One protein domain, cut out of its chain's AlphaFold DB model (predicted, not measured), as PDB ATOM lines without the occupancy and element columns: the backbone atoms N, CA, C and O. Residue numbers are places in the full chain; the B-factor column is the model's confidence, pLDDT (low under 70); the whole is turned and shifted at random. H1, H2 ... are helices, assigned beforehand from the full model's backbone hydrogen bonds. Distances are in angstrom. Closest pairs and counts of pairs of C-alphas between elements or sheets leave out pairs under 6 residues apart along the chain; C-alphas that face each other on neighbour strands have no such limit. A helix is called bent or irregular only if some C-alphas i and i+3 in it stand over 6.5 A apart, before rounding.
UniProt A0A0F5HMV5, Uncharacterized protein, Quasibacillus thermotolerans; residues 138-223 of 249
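This is residues 138 to 223 of the 249 residues of an uncharacterized protein of Quasibacillus thermotolerans (UniProt A0A0F5HMV5). Three helices, H2, H3 and H4, run back and forth as a splayed zigzag with H3 in the middle, and H1 lies across the end where H2 begins and H3 ends. H4 spreads away from H3 like the arm of a V, and its far end makes one end of the longest axis, while the loop of residues 162 to 174 makes the other. The printed part has 86 residues with four named helices, in the order H1, H2, H3, H4, and no named strand; the class is all helix. It is compact, with a radius of gyration of the C-alphas of 12.6 A, yet elongated in outline, spanning 41 by 26 by 22 A.

The printed part begins at His 138, and H1 follows at residues 149 to 161, 19.2 A long, from C-alpha 149 at (250.505, 219.227, 239.994). H1 is only just irregular: C-alphas 150 and 153 are 6.8 A apart. H2, residues 175 to 190, is 23.1 A long and begins at C-alpha 175 at (242.706, 217.333, 237.407). H3, residues 193 to 206, is 20.5 A long. H4, residues 208 to 222, is 22.2 A long and ends at C-alpha 222 at (255.621, 238.103, 251.605). H4 is only just irregular as well, with C-alphas 218 and 221 7.0 A apart.

H3 is the hub, touching the three other helices. H2 and H3 form a helical hairpin, opposite ways at a steep tilt of 43 degrees; their closest C-alphas, of Val 187 and Gly 195, are 3.9 A apart. H3 and H4 form another hairpin, opposite ways at 38 degrees, only just a steep tilt. They touch through residues 200 to 204 and 210 to 211 alone, the closest C-alphas being those of Tyr 204 and Phe 211 at 5.1 A. H1 touches H2 at a steep tilt of 66 degrees, the same way, with the C-alphas of Glu 153 and Ala 175 closest at 5.0 A. H1 and H3 only just touch, with 3 pairs of C-alphas within 8 A, about perpendicular at 86 degrees; the closest are those of Phe 155 and Trp 206, 6.9 A apart. H1 and H4 are close but not clearly touching, with the C-alphas of Met 151 and Ala 210 closest at 7.6 A. H2 and H4 are apart. Every O i to N i+4 pair is within hydrogen-bond range in H3, against 7 of 9 in H1, 11 of 12 in H2 and 9 of 11 in H4.

The two C-alphas farthest apart, of Asp 168 and Leu 223, are 41.7 A apart. The printed part has no cut. The link from H1 to H2 is long, with 13 residues; those from H2 to H3 and from H3 to H4 are tight. The mean pLDDT of the printed part is 74.8, and residues 138 to 147, 167 to 173, 187 to 195 and 218 to 223 are under 70.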
ATOM      1  N   HIS A 138     245.418 241.002 245.848       47.91
ATOM      2  CA  HIS A 138     244.532 241.064 244.704       47.91
ATOM      3  C   HIS A 138     244.809 239.795 243.903       47.91
ATOM      4  O   HIS A 138     245.875 239.668 243.303       47.91
ATOM      5  N   PHE A 139     243.866 238.854 243.943       52.66
ATOM      6  CA  PHE A 139     243.819 237.658 243.107       52.66
ATOM      7  C   PHE A 139     243.662 238.071 241.633       52.66
ATOM      8  O   PHE A 139     242.615 237.902 241.019       52.66
ATOM      9  N   ASN A 140     244.693 238.700 241.077       37.84
ATOM     10  CA  ASN A 140     244.791 239.057 239.674       37.84
ATOM     11  C   ASN A 140     245.483 237.875 239.003       37.84
ATOM     12  O   ASN A 140     246.706 237.840 238.899       37.84
ATOM     13  N   GLY A 141     244.663 236.865 238.699       45.50
ATOM     14  CA  GLY A 141     245.070 235.522 238.314       45.50
ATOM     15  C   GLY A 141     246.214 235.471 237.310       45.50
ATOM     16  O   GLY A 141     246.205 236.211 236.334       45.50
ATOM     17  N   THR A 142     247.173 234.582 237.589       41.75
ATOM     18  CA  THR A 142     247.808 233.691 236.598       41.75
ATOM     19  C   THR A 142     248.808 232.708 237.226       41.75
ATOM     20  O   THR A 142     249.138 231.731 236.571       41.75
ATOM     21  N   ASP A 143     249.228 232.880 238.487       44.88
ATOM     22  CA  ASP A 143     250.123 231.941 239.190       44.88
ATOM     23  C   ASP A 143     249.554 231.615 240.582       44.88
ATOM     24  O   ASP A 143     249.709 232.395 241.520       44.88
ATOM     25  N   TRP A 144     248.823 230.504 240.718       56.66
ATOM     26  CA  TRP A 144     248.003 230.252 241.910       56.66
ATOM     27  C   TRP A 144     248.663 229.354 242.969       56.66
ATOM     28  O   TRP A 144     249.388 228.396 242.682       56.66
ATOM     29  N   ASP A 145     248.278 229.616 244.221       59.78
ATOM     30  CA  ASP A 145     248.451 228.790 245.422       59.78
ATOM     31  C   ASP A 145     247.519 227.565 245.430       59.78
ATOM     32  O   ASP A 145     246.812 227.266 246.395       59.78
ATOM     33  N   MET A 146     247.499 226.856 244.308       68.50
ATOM     34  CA  MET A 146     246.832 225.574 244.152       68.50
ATOM     35  C   MET A 146     247.649 224.451 244.802       68.50
ATOM     36  O   MET A 146     248.867 224.591 245.017       68.50
ATOM     37  N   PRO A 147     247.010 223.295 245.074       69.38
ATOM     38  CA  PRO A 147     247.721 222.030 245.165       69.38
ATOM     39  C   PRO A 147     248.770 221.937 244.056       69.38
ATOM     40  O   PRO A 147     248.560 222.407 242.945       69.38
ATOM     41  N   THR A 148     249.942 221.384 244.361       79.75
ATOM     42  CA  THR A 148     250.945 221.153 243.314       79.75
ATOM     43  C   THR A 148     250.371 220.212 242.251       79.75
ATOM     44  O   THR A 148     249.468 219.438 242.555       79.75
ATOM     45  N   LYS A 149     250.935 220.183 241.038       79.56
ATOM     46  CA  LYS A 149     250.505 219.227 239.994       79.56
ATOM     47  C   LYS A 149     250.430 217.775 240.486       79.56
ATOM     48  O   LYS A 149     249.530 217.036 240.126       79.56
ATOM     49  N   GLU A 150     251.347 217.384 241.372       79.19
ATOM     50  CA  GLU A 150     251.385 216.053 242.003       79.19
ATOM     51  C   GLU A 150     250.246 215.806 243.017       79.19
ATOM     52  O   GLU A 150     249.997 214.672 243.414       79.19
ATOM     53  N   MET A 151     249.588 216.866 243.486       86.38
ATOM     54  CA  MET A 151     248.481 216.851 244.446       86.38
ATOM     55  C   MET A 151     247.111 217.050 243.788       86.38
ATOM     56  O   MET A 151     246.109 216.622 244.361       86.38
ATOM     57  N   GLU A 152     247.060 217.705 242.626       87.75
ATOM     58  CA  GLU A 152     245.822 218.042 241.915       87.75
ATOM     59  C   GLU A 152     244.967 216.809 241.624       87.75
ATOM     60  O   GLU A 152     243.772 216.839 241.894       87.75
ATOM     61  N   GLU A 153     245.568 215.703 241.171       89.44
ATOM     62  CA  GLU A 153     244.846 214.451 240.885       89.44
ATOM     63  C   GLU A 153     244.092 213.925 242.113       89.44
ATOM     64  O   GLU A 153     242.893 213.655 242.049       89.44
ATOM     65  N   GLY A 154     244.773 213.854 243.261       89.56
ATOM     66  CA  GLY A 154     244.172 213.362 244.499       89.56
ATOM     67  C   GLY A 154     243.113 214.304 245.073       89.56
ATOM     68  O   GLY A 154     242.170 213.842 245.719       89.56
ATOM     69  N   PHE A 155     243.248 215.616 244.855       92.50
ATOM     70  CA  PHE A 155     242.237 216.576 245.292       92.50
ATOM     71  C   PHE A 155     241.017 216.565 244.370       92.50
ATOM     72  O   PHE A 155     239.893 216.536 244.865       92.50
ATOM     73  N   ALA A 156     241.222 216.512 243.051       90.81
ATOM     74  CA  ALA A 156     240.155 216.405 242.061       90.81
ATOM     75  C   ALA A 156     239.315 215.138 242.276       90.81
ATOM     76  O   ALA A 156     238.088 215.223 242.335       90.81
ATOM     77  N   GLU A 157     239.959 213.984 242.489       90.56
ATOM     78  CA  GLU A 157     239.264 212.734 242.818       90.56
ATOM     79  C   GLU A 157     238.403 212.890 244.082       90.56
ATOM     80  O   GLU A 157     237.231 212.511 244.102       90.56
ATOM     81  N   TRP A 158     238.948 213.514 245.131       94.31
ATOM     82  CA  TRP A 158     238.200 213.758 246.361       94.31
ATOM     83  C   TRP A 158     237.004 214.698 246.154       94.31
ATOM     84  O   TRP A 158     235.920 214.411 246.660       94.31
ATOM     85  N   LEU A 159     237.164 215.784 245.390       91.94
ATOM     86  CA  LEU A 159     236.083 216.726 245.080       91.94
ATOM     87  C   LEU A 159     234.919 216.044 244.346       91.94
ATOM     88  O   LEU A 159     233.756 216.286 244.686       91.94
ATOM     89  N   LEU A 160     235.227 215.169 243.384       89.38
ATOM     90  CA  LEU A 160     234.232 214.368 242.667       89.38
ATOM     91  C   LEU A 160     233.523 213.386 243.610       89.38
ATOM     92  O   LEU A 160     232.293 213.333 243.632       89.38
ATOM     93  N   LEU A 161     234.272 212.678 244.465       90.44
ATOM     94  CA  LEU A 161     233.709 211.752 245.458       90.44
ATOM     95  C   LEU A 161     232.783 212.442 246.469       90.44
ATOM     96  O   LEU A 161     231.796 211.847 246.903       90.44
ATOM     97  N   GLN A 162     233.082 213.686 246.854       91.00
ATOM     98  CA  GLN A 162     232.220 214.481 247.735       91.00
ATOM     99  C   GLN A 162     231.021 215.115 247.003       91.00
ATOM    100  O   GLN A 162     230.171 215.726 247.649       91.00
ATOM    101  N   GLY A 163     230.936 214.992 245.672       87.44
ATOM    102  CA  GLY A 163     229.897 215.631 244.861       87.44
ATOM    103  C   GLY A 163     229.985 217.160 244.850       87.44
ATOM    104  O   GLY A 163     228.977 217.832 244.625       87.44
ATOM    105  N   LEU A 164     231.172 217.709 245.128       86.69
ATOM    106  CA  LEU A 164     231.432 219.151 245.153       86.69
ATOM    107  C   LEU A 164     231.634 219.722 243.742       86.69
ATOM    108  O   LEU A 164     231.384 220.905 243.524       86.69
ATOM    109  N   VAL A 165     232.015 218.869 242.785       84.62
ATOM    110  CA  VAL A 165     232.074 219.148 241.342       84.62
ATOM    111  C   VAL A 165     231.294 218.055 240.597       84.62
ATOM    112  O   VAL A 165     231.231 216.915 241.054       84.62
ATOM    113  N   LYS A 166     230.662 218.391 239.462       73.81
ATOM    114  CA  LYS A 166     229.920 217.430 238.622       73.81
ATOM    115  C   LYS A 166     230.799 216.920 237.477       73.81
ATOM    116  O   LYS A 166     231.343 217.738 236.742       73.81
ATOM    117  N   GLU A 167     230.863 215.602 237.279       64.31
ATOM    118  CA  GLU A 167     231.634 214.954 236.196       64.31
ATOM    119  C   GLU A 167     231.183 215.379 234.783       64.31
ATOM    120  O   GLU A 167     231.974 215.394 233.842       64.31
ATOM    121  N   ASP A 168     229.921 215.786 234.632       59.44
ATOM    122  CA  ASP A 168     229.253 215.996 233.340       59.44
ATOM    123  C   ASP A 168     229.796 217.177 232.503       59.44
ATOM    124  O   ASP A 168     229.330 217.403 231.385       59.44
ATOM    125  N   LYS A 169     230.744 217.965 233.030       57.31
ATOM    126  CA  LYS A 169     231.274 219.168 232.361       57.31
ATOM    127  C   LYS A 169     232.340 218.898 231.297       57.31
ATOM    128  O   LYS A 169     232.785 219.841 230.651       57.31
ATOM    129  N   GLY A 170     232.697 217.638 231.054       55.97
ATOM    130  CA  GLY A 170     233.621 217.291 229.974       55.97
ATOM    131  C   GLY A 170     235.067 217.694 230.257       55.97
ATOM    132  O   GLY A 170     235.808 217.950 229.314       55.97
ATOM    133  N   TYR A 171     235.471 217.736 231.532       58.53
ATOM    134  CA  TYR A 171     236.890 217.760 231.885       58.53
ATOM    135  C   TYR A 171     237.536 216.551 231.211       58.53
ATOM    136  O   TYR A 171     237.147 215.415 231.484       58.53
ATOM    137  N   GLU A 172     238.473 216.764 230.294       59.78
ATOM    138  CA  GLU A 172     239.159 215.684 229.577       59.78
ATOM    139  C   GLU A 172     240.153 214.971 230.518       59.78
ATOM    140  O   GLU A 172     241.356 214.966 230.287       59.78
ATOM    141  N   ASN A 173     239.665 214.413 231.635       62.09
ATOM    142  CA  ASN A 173     240.451 213.848 232.737       62.09
ATOM    143  C   ASN A 173     241.569 214.775 233.256       62.09
ATOM    144  O   ASN A 173     242.596 214.300 233.738       62.09
ATOM    145  N   ASN A 174     241.387 216.093 233.160       81.69
ATOM    146  CA  ASN A 174     242.379 217.058 233.610       81.69
ATOM    147  C   ASN A 174     242.072 217.505 235.044       81.69
ATOM    148  O   ASN A 174     241.149 218.283 235.289       81.69
ATOM    149  N   ALA A 175     242.848 216.990 235.998       83.94
ATOM    150  CA  ALA A 175     242.706 217.333 237.407       83.94
ATOM    151  C   ALA A 175     242.911 218.834 237.674       83.94
ATOM    152  O   ALA A 175     242.229 219.384 238.536       83.94
ATOM    153  N   SER A 176     243.786 219.502 236.913       84.50
ATOM    154  CA  SER A 176     244.030 220.942 237.056       84.50
ATOM    155  C   SER A 176     242.759 221.750 236.779       84.50
ATOM    156  O   SER A 176     242.395 222.594 237.593       84.50
ATOM    157  N   ASP A 177     242.025 221.421 235.711       85.00
ATOM    158  CA  ASP A 177     240.800 222.137 235.317       85.00
ATOM    159  C   ASP A 177     239.691 221.994 236.377       85.00
ATOM    160  O   ASP A 177     238.960 222.940 236.664       85.00
ATOM    161  N   ILE A 178     239.587 220.815 237.005       86.19
ATOM    162  CA  ILE A 178     238.629 220.555 238.092       86.19
ATOM    163  C   ILE A 178     238.971 221.396 239.327       86.19
ATOM    164  O   ILE A 178     238.086 221.988 239.951       86.19
ATOM    165  N   VAL A 179     240.252 221.434 239.702       87.06
ATOM    166  CA  VAL A 179     240.724 222.179 240.874       87.06
ATOM    167  C   VAL A 179     240.610 223.689 240.651       87.06
ATOM    168  O   VAL A 179     240.228 224.400 241.582       87.06
ATOM    169  N   GLU A 180     240.893 224.169 239.438       84.38
ATOM    170  CA  GLU A 180     240.755 225.573 239.036       84.38
ATOM    171  C   GLU A 180     239.310 226.035 239.062       84.38
ATOM    172  O   GLU A 180     238.997 227.012 239.741       84.38
ATOM    173  N   GLU A 181     238.402 225.287 238.442       84.56
ATOM    174  CA  GLU A 181     236.994 225.660 238.457       84.56
ATOM    175  C   GLU A 181     236.422 225.656 239.882       84.56
ATOM    176  O   GLU A 181     235.688 226.571 240.266       84.56
ATOM    177  N   PHE A 182     236.770 224.654 240.699       86.94
ATOM    178  CA  PHE A 182     236.319 224.611 242.088       86.94
ATOM    179  C   PHE A 182     236.845 225.806 242.889       86.94
ATOM    180  O   PHE A 182     236.092 226.418 243.651       86.94
ATOM    181  N   TYR A 183     238.121 226.152 242.707       82.94
ATOM    182  CA  TYR A 183     238.731 227.324 243.319       82.94
ATOM    183  C   TYR A 183     237.998 228.612 242.921       82.94
ATOM    184  O   TYR A 183     237.544 229.357 243.796       82.94
ATOM    185  N   GLU A 184     237.835 228.845 241.617       78.38
ATOM    186  CA  GLU A 184     237.147 230.014 241.072       78.38
ATOM    187  C   GLU A 184     235.720 230.100 241.604       78.38
ATOM    188  O   GLU A 184     235.280 231.165 242.039       78.38
ATOM    189  N   GLN A 185     235.011 228.971 241.661       79.62
ATOM    190  CA  GLN A 185     233.689 228.909 242.257       79.62
ATOM    191  C   GLN A 185     233.733 229.364 243.719       79.62
ATOM    192  O   GLN A 185     232.971 230.253 244.084       79.62
ATOM    193  N   GLN A 186     234.613 228.835 244.571       80.19
ATOM    194  CA  GLN A 186     234.633 229.258 245.980       80.19
ATOM    195  C   GLN A 186     234.951 230.756 246.126       80.19
ATOM    196  O   GLN A 186     234.254 231.469 246.848       80.19
ATOM    197  N   VAL A 187     235.951 231.258 245.398       69.88
ATOM    198  CA  VAL A 187     236.426 232.646 245.518       69.88
ATOM    199  C   VAL A 187     235.450 233.664 244.921       69.88
ATOM    200  O   VAL A 187     235.203 234.708 245.530       69.88
ATOM    201  N   HIS A 188     234.840 233.365 243.772       66.75
ATOM    202  CA  HIS A 188     233.899 234.273 243.115       66.75
ATOM    203  C   HIS A 188     232.481 234.216 243.695       66.75
ATOM    204  O   HIS A 188     231.774 235.222 243.629       66.75
ATOM    205  N   THR A 189     232.055 233.092 244.286       64.81
ATOM    206  CA  THR A 189     230.686 232.959 244.824       64.81
ATOM    207  C   THR A 189     230.519 233.653 246.181       64.81
ATOM    208  O   THR A 189     229.441 234.169 246.469       64.81
ATOM    209  N   GLU A 190     231.570 233.710 247.007       56.50
ATOM    210  CA  GLU A 190     231.493 234.269 248.371       56.50
ATOM    211  C   GLU A 190     232.032 235.709 248.498       56.50
ATOM    212  O   GLU A 190     231.798 236.359 249.516       56.50
ATOM    213  N   GLY A 191     232.678 236.240 247.450       47.75
ATOM    214  CA  GLY A 191     233.162 237.622 247.365       47.75
ATOM    215  C   GLY A 191     234.422 237.903 248.198       47.75
ATOM    216  O   GLY A 191     234.389 237.909 249.427       47.75
ATOM    217  N   GLY A 192     235.538 238.222 247.531       56.25
ATOM    218  CA  GLY A 192     236.807 238.556 248.200       56.25
ATOM    219  C   GLY A 192     237.304 237.451 249.149       56.25
ATOM    220  O   GLY A 192     236.859 236.310 249.068       56.25
ATOM    221  N   GLY A 193     238.231 237.776 250.060       57.38
ATOM    222  CA  GLY A 193     238.980 236.815 250.897       57.38
ATOM    223  C   GLY A 193     238.184 235.740 251.669       57.38
ATOM    224  O   GLY A 193     238.780 234.755 252.095       57.38
ATOM    225  N   LEU A 194     236.854 235.851 251.808       60.84
ATOM    226  CA  LEU A 194     235.999 234.807 252.397       60.84
ATOM    227  C   LEU A 194     235.989 233.511 251.573       60.84
ATOM    228  O   LEU A 194     236.180 232.433 252.137       60.84
ATOM    229  N   GLY A 195     235.864 233.612 250.247       68.62
ATOM    230  CA  GLY A 195     235.843 232.434 249.378       68.62
ATOM    231  C   GLY A 195     237.176 231.683 249.364       68.62
ATOM    232  O   GLY A 195     237.216 230.455 249.280       68.62
ATOM    233  N   PHE A 196     238.276 232.408 249.572       73.00
ATOM    234  CA  PHE A 196     239.599 231.812 249.726       73.00
ATOM    235  C   PHE A 196     239.727 231.002 251.022       73.00
ATOM    236  O   PHE A 196     240.246 229.883 251.020       73.00
ATOM    237  N   HIS A 197     239.195 231.513 252.137       73.12
ATOM    238  CA  HIS A 197     239.143 230.747 253.383       73.12
ATOM    239  C   HIS A 197     238.305 229.477 253.246       73.12
ATOM    240  O   HIS A 197     238.684 228.432 253.780       73.12
ATOM    241  N   THR A 198     237.176 229.551 252.544       79.81
ATOM    242  CA  THR A 198     236.322 228.391 252.283       79.81
ATOM    243  C   THR A 198     237.047 227.348 251.431       79.81
ATOM    244  O   THR A 198     237.066 226.174 251.802       79.81
ATOM    245  N   TYR A 199     237.760 227.764 250.382       82.94
ATOM    246  CA  TYR A 199     238.620 226.880 249.591       82.94
ATOM    247  C   TYR A 199     239.683 226.161 250.443       82.94
ATOM    248  O   TYR A 199     239.790 224.932 250.417       82.94
ATOM    249  N   LEU A 200     240.418 226.903 251.276       82.38
ATOM    250  CA  LEU A 200     241.435 226.324 252.155       82.38
ATOM    251  C   LEU A 200     240.852 225.329 253.177       82.38
ATOM    252  O   LEU A 200     241.520 224.354 253.529       82.38
ATOM    253  N   LYS A 201     239.604 225.518 253.633       84.31
ATOM    254  CA  LYS A 201     238.919 224.540 254.502       84.31
ATOM    255  C   LYS A 201     238.702 223.205 253.795       84.31
ATOM    256  O   LYS A 201     238.912 222.168 254.421       84.31
ATOM    257  N   TYR A 202     238.322 223.212 252.518       90.00
ATOM    258  CA  TYR A 202     238.161 221.978 251.744       90.00
ATOM    259  C   TYR A 202     239.492 221.257 251.541       90.00
ATOM    260  O   TYR A 202     239.567 220.047 251.751       90.00
ATOM    261  N   ILE A 203     240.570 221.991 251.246       88.38
ATOM    262  CA  ILE A 203     241.913 221.399 251.185       88.38
ATOM    263  C   ILE A 203     242.287 220.771 252.530       88.38
ATOM    264  O   ILE A 203     242.814 219.663 252.553       88.38
ATOM    265  N   TYR A 204     242.014 221.440 253.654       86.25
ATOM    266  CA  TYR A 204     242.310 220.888 254.979       86.25
ATOM    267  C   TYR A 204     241.524 219.601 255.268       86.25
ATOM    268  O   TYR A 204     242.086 218.659 255.824       86.25
ATOM    269  N   GLN A 205     240.247 219.547 254.874       88.81
ATOM    270  CA  GLN A 205     239.408 218.351 255.012       88.81
ATOM    271  C   GLN A 205     239.917 217.181 254.167       88.81
ATOM    272  O   GLN A 205     239.902 216.044 254.635       88.81
ATOM    273  N   TRP A 206     240.380 217.458 252.949       93.38
ATOM    274  CA  TRP A 206     240.990 216.458 252.082       93.38
ATOM    275  C   TRP A 206     242.351 215.988 252.613       93.38
ATOM    276  O   TRP A 206     242.588 214.792 252.785       93.38
ATOM    277  N   SER A 207     243.261 216.928 252.875       89.81
ATOM    278  CA  SER A 207     244.633 216.662 253.293       89.81
ATOM    279  C   SER A 207     245.205 217.826 254.114       89.81
ATOM    280  O   SER A 207     245.666 218.827 253.552       89.81
ATOM    281  N   PRO A 208     245.311 217.674 255.449       84.50
ATOM    282  CA  PRO A 208     245.969 218.662 256.301       84.50
ATOM    283  C   PRO A 208     247.406 218.959 255.855       84.50
ATOM    284  O   PRO A 208     247.861 220.095 255.930       84.50
ATOM    285  N   LYS A 209     248.125 217.950 255.341       84.25
ATOM    286  CA  LYS A 209     249.484 218.120 254.813       84.25
ATOM    287  C   LYS A 209     249.507 219.047 253.592       84.25
ATOM    288  O   LYS A 209     250.377 219.911 253.523       84.25
ATOM    289  N   ALA A 210     248.577 218.879 252.649       84.31
ATOM    290  CA  ALA A 210     248.489 219.738 251.468       84.31
ATOM    291  C   ALA A 210     248.112 221.174 251.852       84.31
ATOM    292  O   ALA A 210     248.743 222.117 251.378       84.31
ATOM    293  N   PHE A 211     247.171 221.327 252.789       83.94
ATOM    294  CA  PHE A 211     246.814 222.627 253.358       83.94
ATOM    295  C   PHE A 211     248.044 223.363 253.891       83.94
ATOM    296  O   PHE A 211     248.251 224.523 253.550       83.94
ATOM    297  N   TRP A 212     248.899 222.694 254.670       76.94
ATOM    298  CA  TRP A 212     250.099 223.322 255.225       76.94
ATOM    299  C   TRP A 212     251.114 223.742 254.162       76.94
ATOM    300  O   TRP A 212     251.714 224.808 254.277       76.94
ATOM    301  N   ILE A 213     251.297 222.930 253.121       81.44
ATOM    302  CA  ILE A 213     252.214 223.243 252.016       81.44
ATOM    303  C   ILE A 213     251.731 224.481 251.260       81.44
ATOM    304  O   ILE A 213     252.508 225.408 251.046       81.44
ATOM    305  N   ILE A 214     250.445 224.519 250.916       76.31
ATOM    306  CA  ILE A 214     249.820 225.650 250.229       76.31
ATOM    307  C   ILE A 214     249.879 226.900 251.114       76.31
ATOM    308  O   ILE A 214     250.376 227.933 250.682       76.31
ATOM    309  N   LYS A 215     249.495 226.786 252.392       75.62
ATOM    310  CA  LYS A 215     249.559 227.884 253.369       75.62
ATOM    311  C   LYS A 215     250.963 228.478 253.504       75.62
ATOM    312  O   LYS A 215     251.096 229.689 253.631       75.62
ATOM    313  N   ASN A 216     252.009 227.655 253.478       73.50
ATOM    314  CA  ASN A 216     253.386 228.140 253.565       73.50
ATOM    315  C   ASN A 216     253.869 228.789 252.263       73.50
ATOM    316  O   ASN A 216     254.505 229.837 252.340       73.50
ATOM    317  N   ARG A 217     253.504 228.239 251.095       73.62
ATOM    318  CA  ARG A 217     253.799 228.857 249.789       73.62
ATOM    319  C   ARG A 217     253.175 230.243 249.657       73.62
ATOM    320  O   ARG A 217     253.857 231.160 249.225       73.62
ATOM    321  N   ILE A 218     251.940 230.408 250.132       68.25
ATOM    322  CA  ILE A 218     251.251 231.704 250.214       68.25
ATOM    323  C   ILE A 218     252.072 232.700 251.053       68.25
ATOM    324  O   ILE A 218     252.263 233.854 250.683       68.25
ATOM    325  N   ARG A 219     252.600 232.254 252.198       69.00
ATOM    326  CA  ARG A 219     253.334 233.108 253.150       69.00
ATOM    327  C   ARG A 219     254.735 233.500 252.668       69.00
ATOM    328  O   ARG A 219     255.208 234.577 253.020       69.00
ATOM    329  N   GLU A 220     255.420 232.631 251.925       66.88
ATOM    330  CA  GLU A 220     256.853 232.751 251.607       66.88
ATOM    331  C   GLU A 220     257.248 234.012 250.816       66.88
ATOM    332  O   GLU A 220     258.189 234.686 251.247       66.88
ATOM    333  N   PRO A 221     256.551 234.399 249.731       63.88
ATOM    334  CA  PRO A 221     256.889 235.598 248.961       63.88
ATOM    335  C   PRO A 221     256.768 236.907 249.753       63.88
ATOM    336  O   PRO A 221     257.391 237.899 249.394       63.88
ATOM    337  N   TYR A 222     256.002 236.905 250.847       59.81
ATOM    338  CA  TYR A 222     255.621 238.103 251.605       59.81
ATOM    339  C   TYR A 222     256.272 238.184 252.984       59.81
ATOM    340  O   TYR A 222     255.935 239.035 253.804       59.81
ATOM    341  N   LEU A 223     257.249 237.312 253.238       64.31
ATOM    342  CA  LEU A 223     258.171 237.503 254.351       64.31
ATOM    343  C   LEU A 223     259.005 238.780 254.162       64.31
ATOM    344  O   LEU A 223     259.459 239.354 255.145       64.31
TER     345      LEU A 223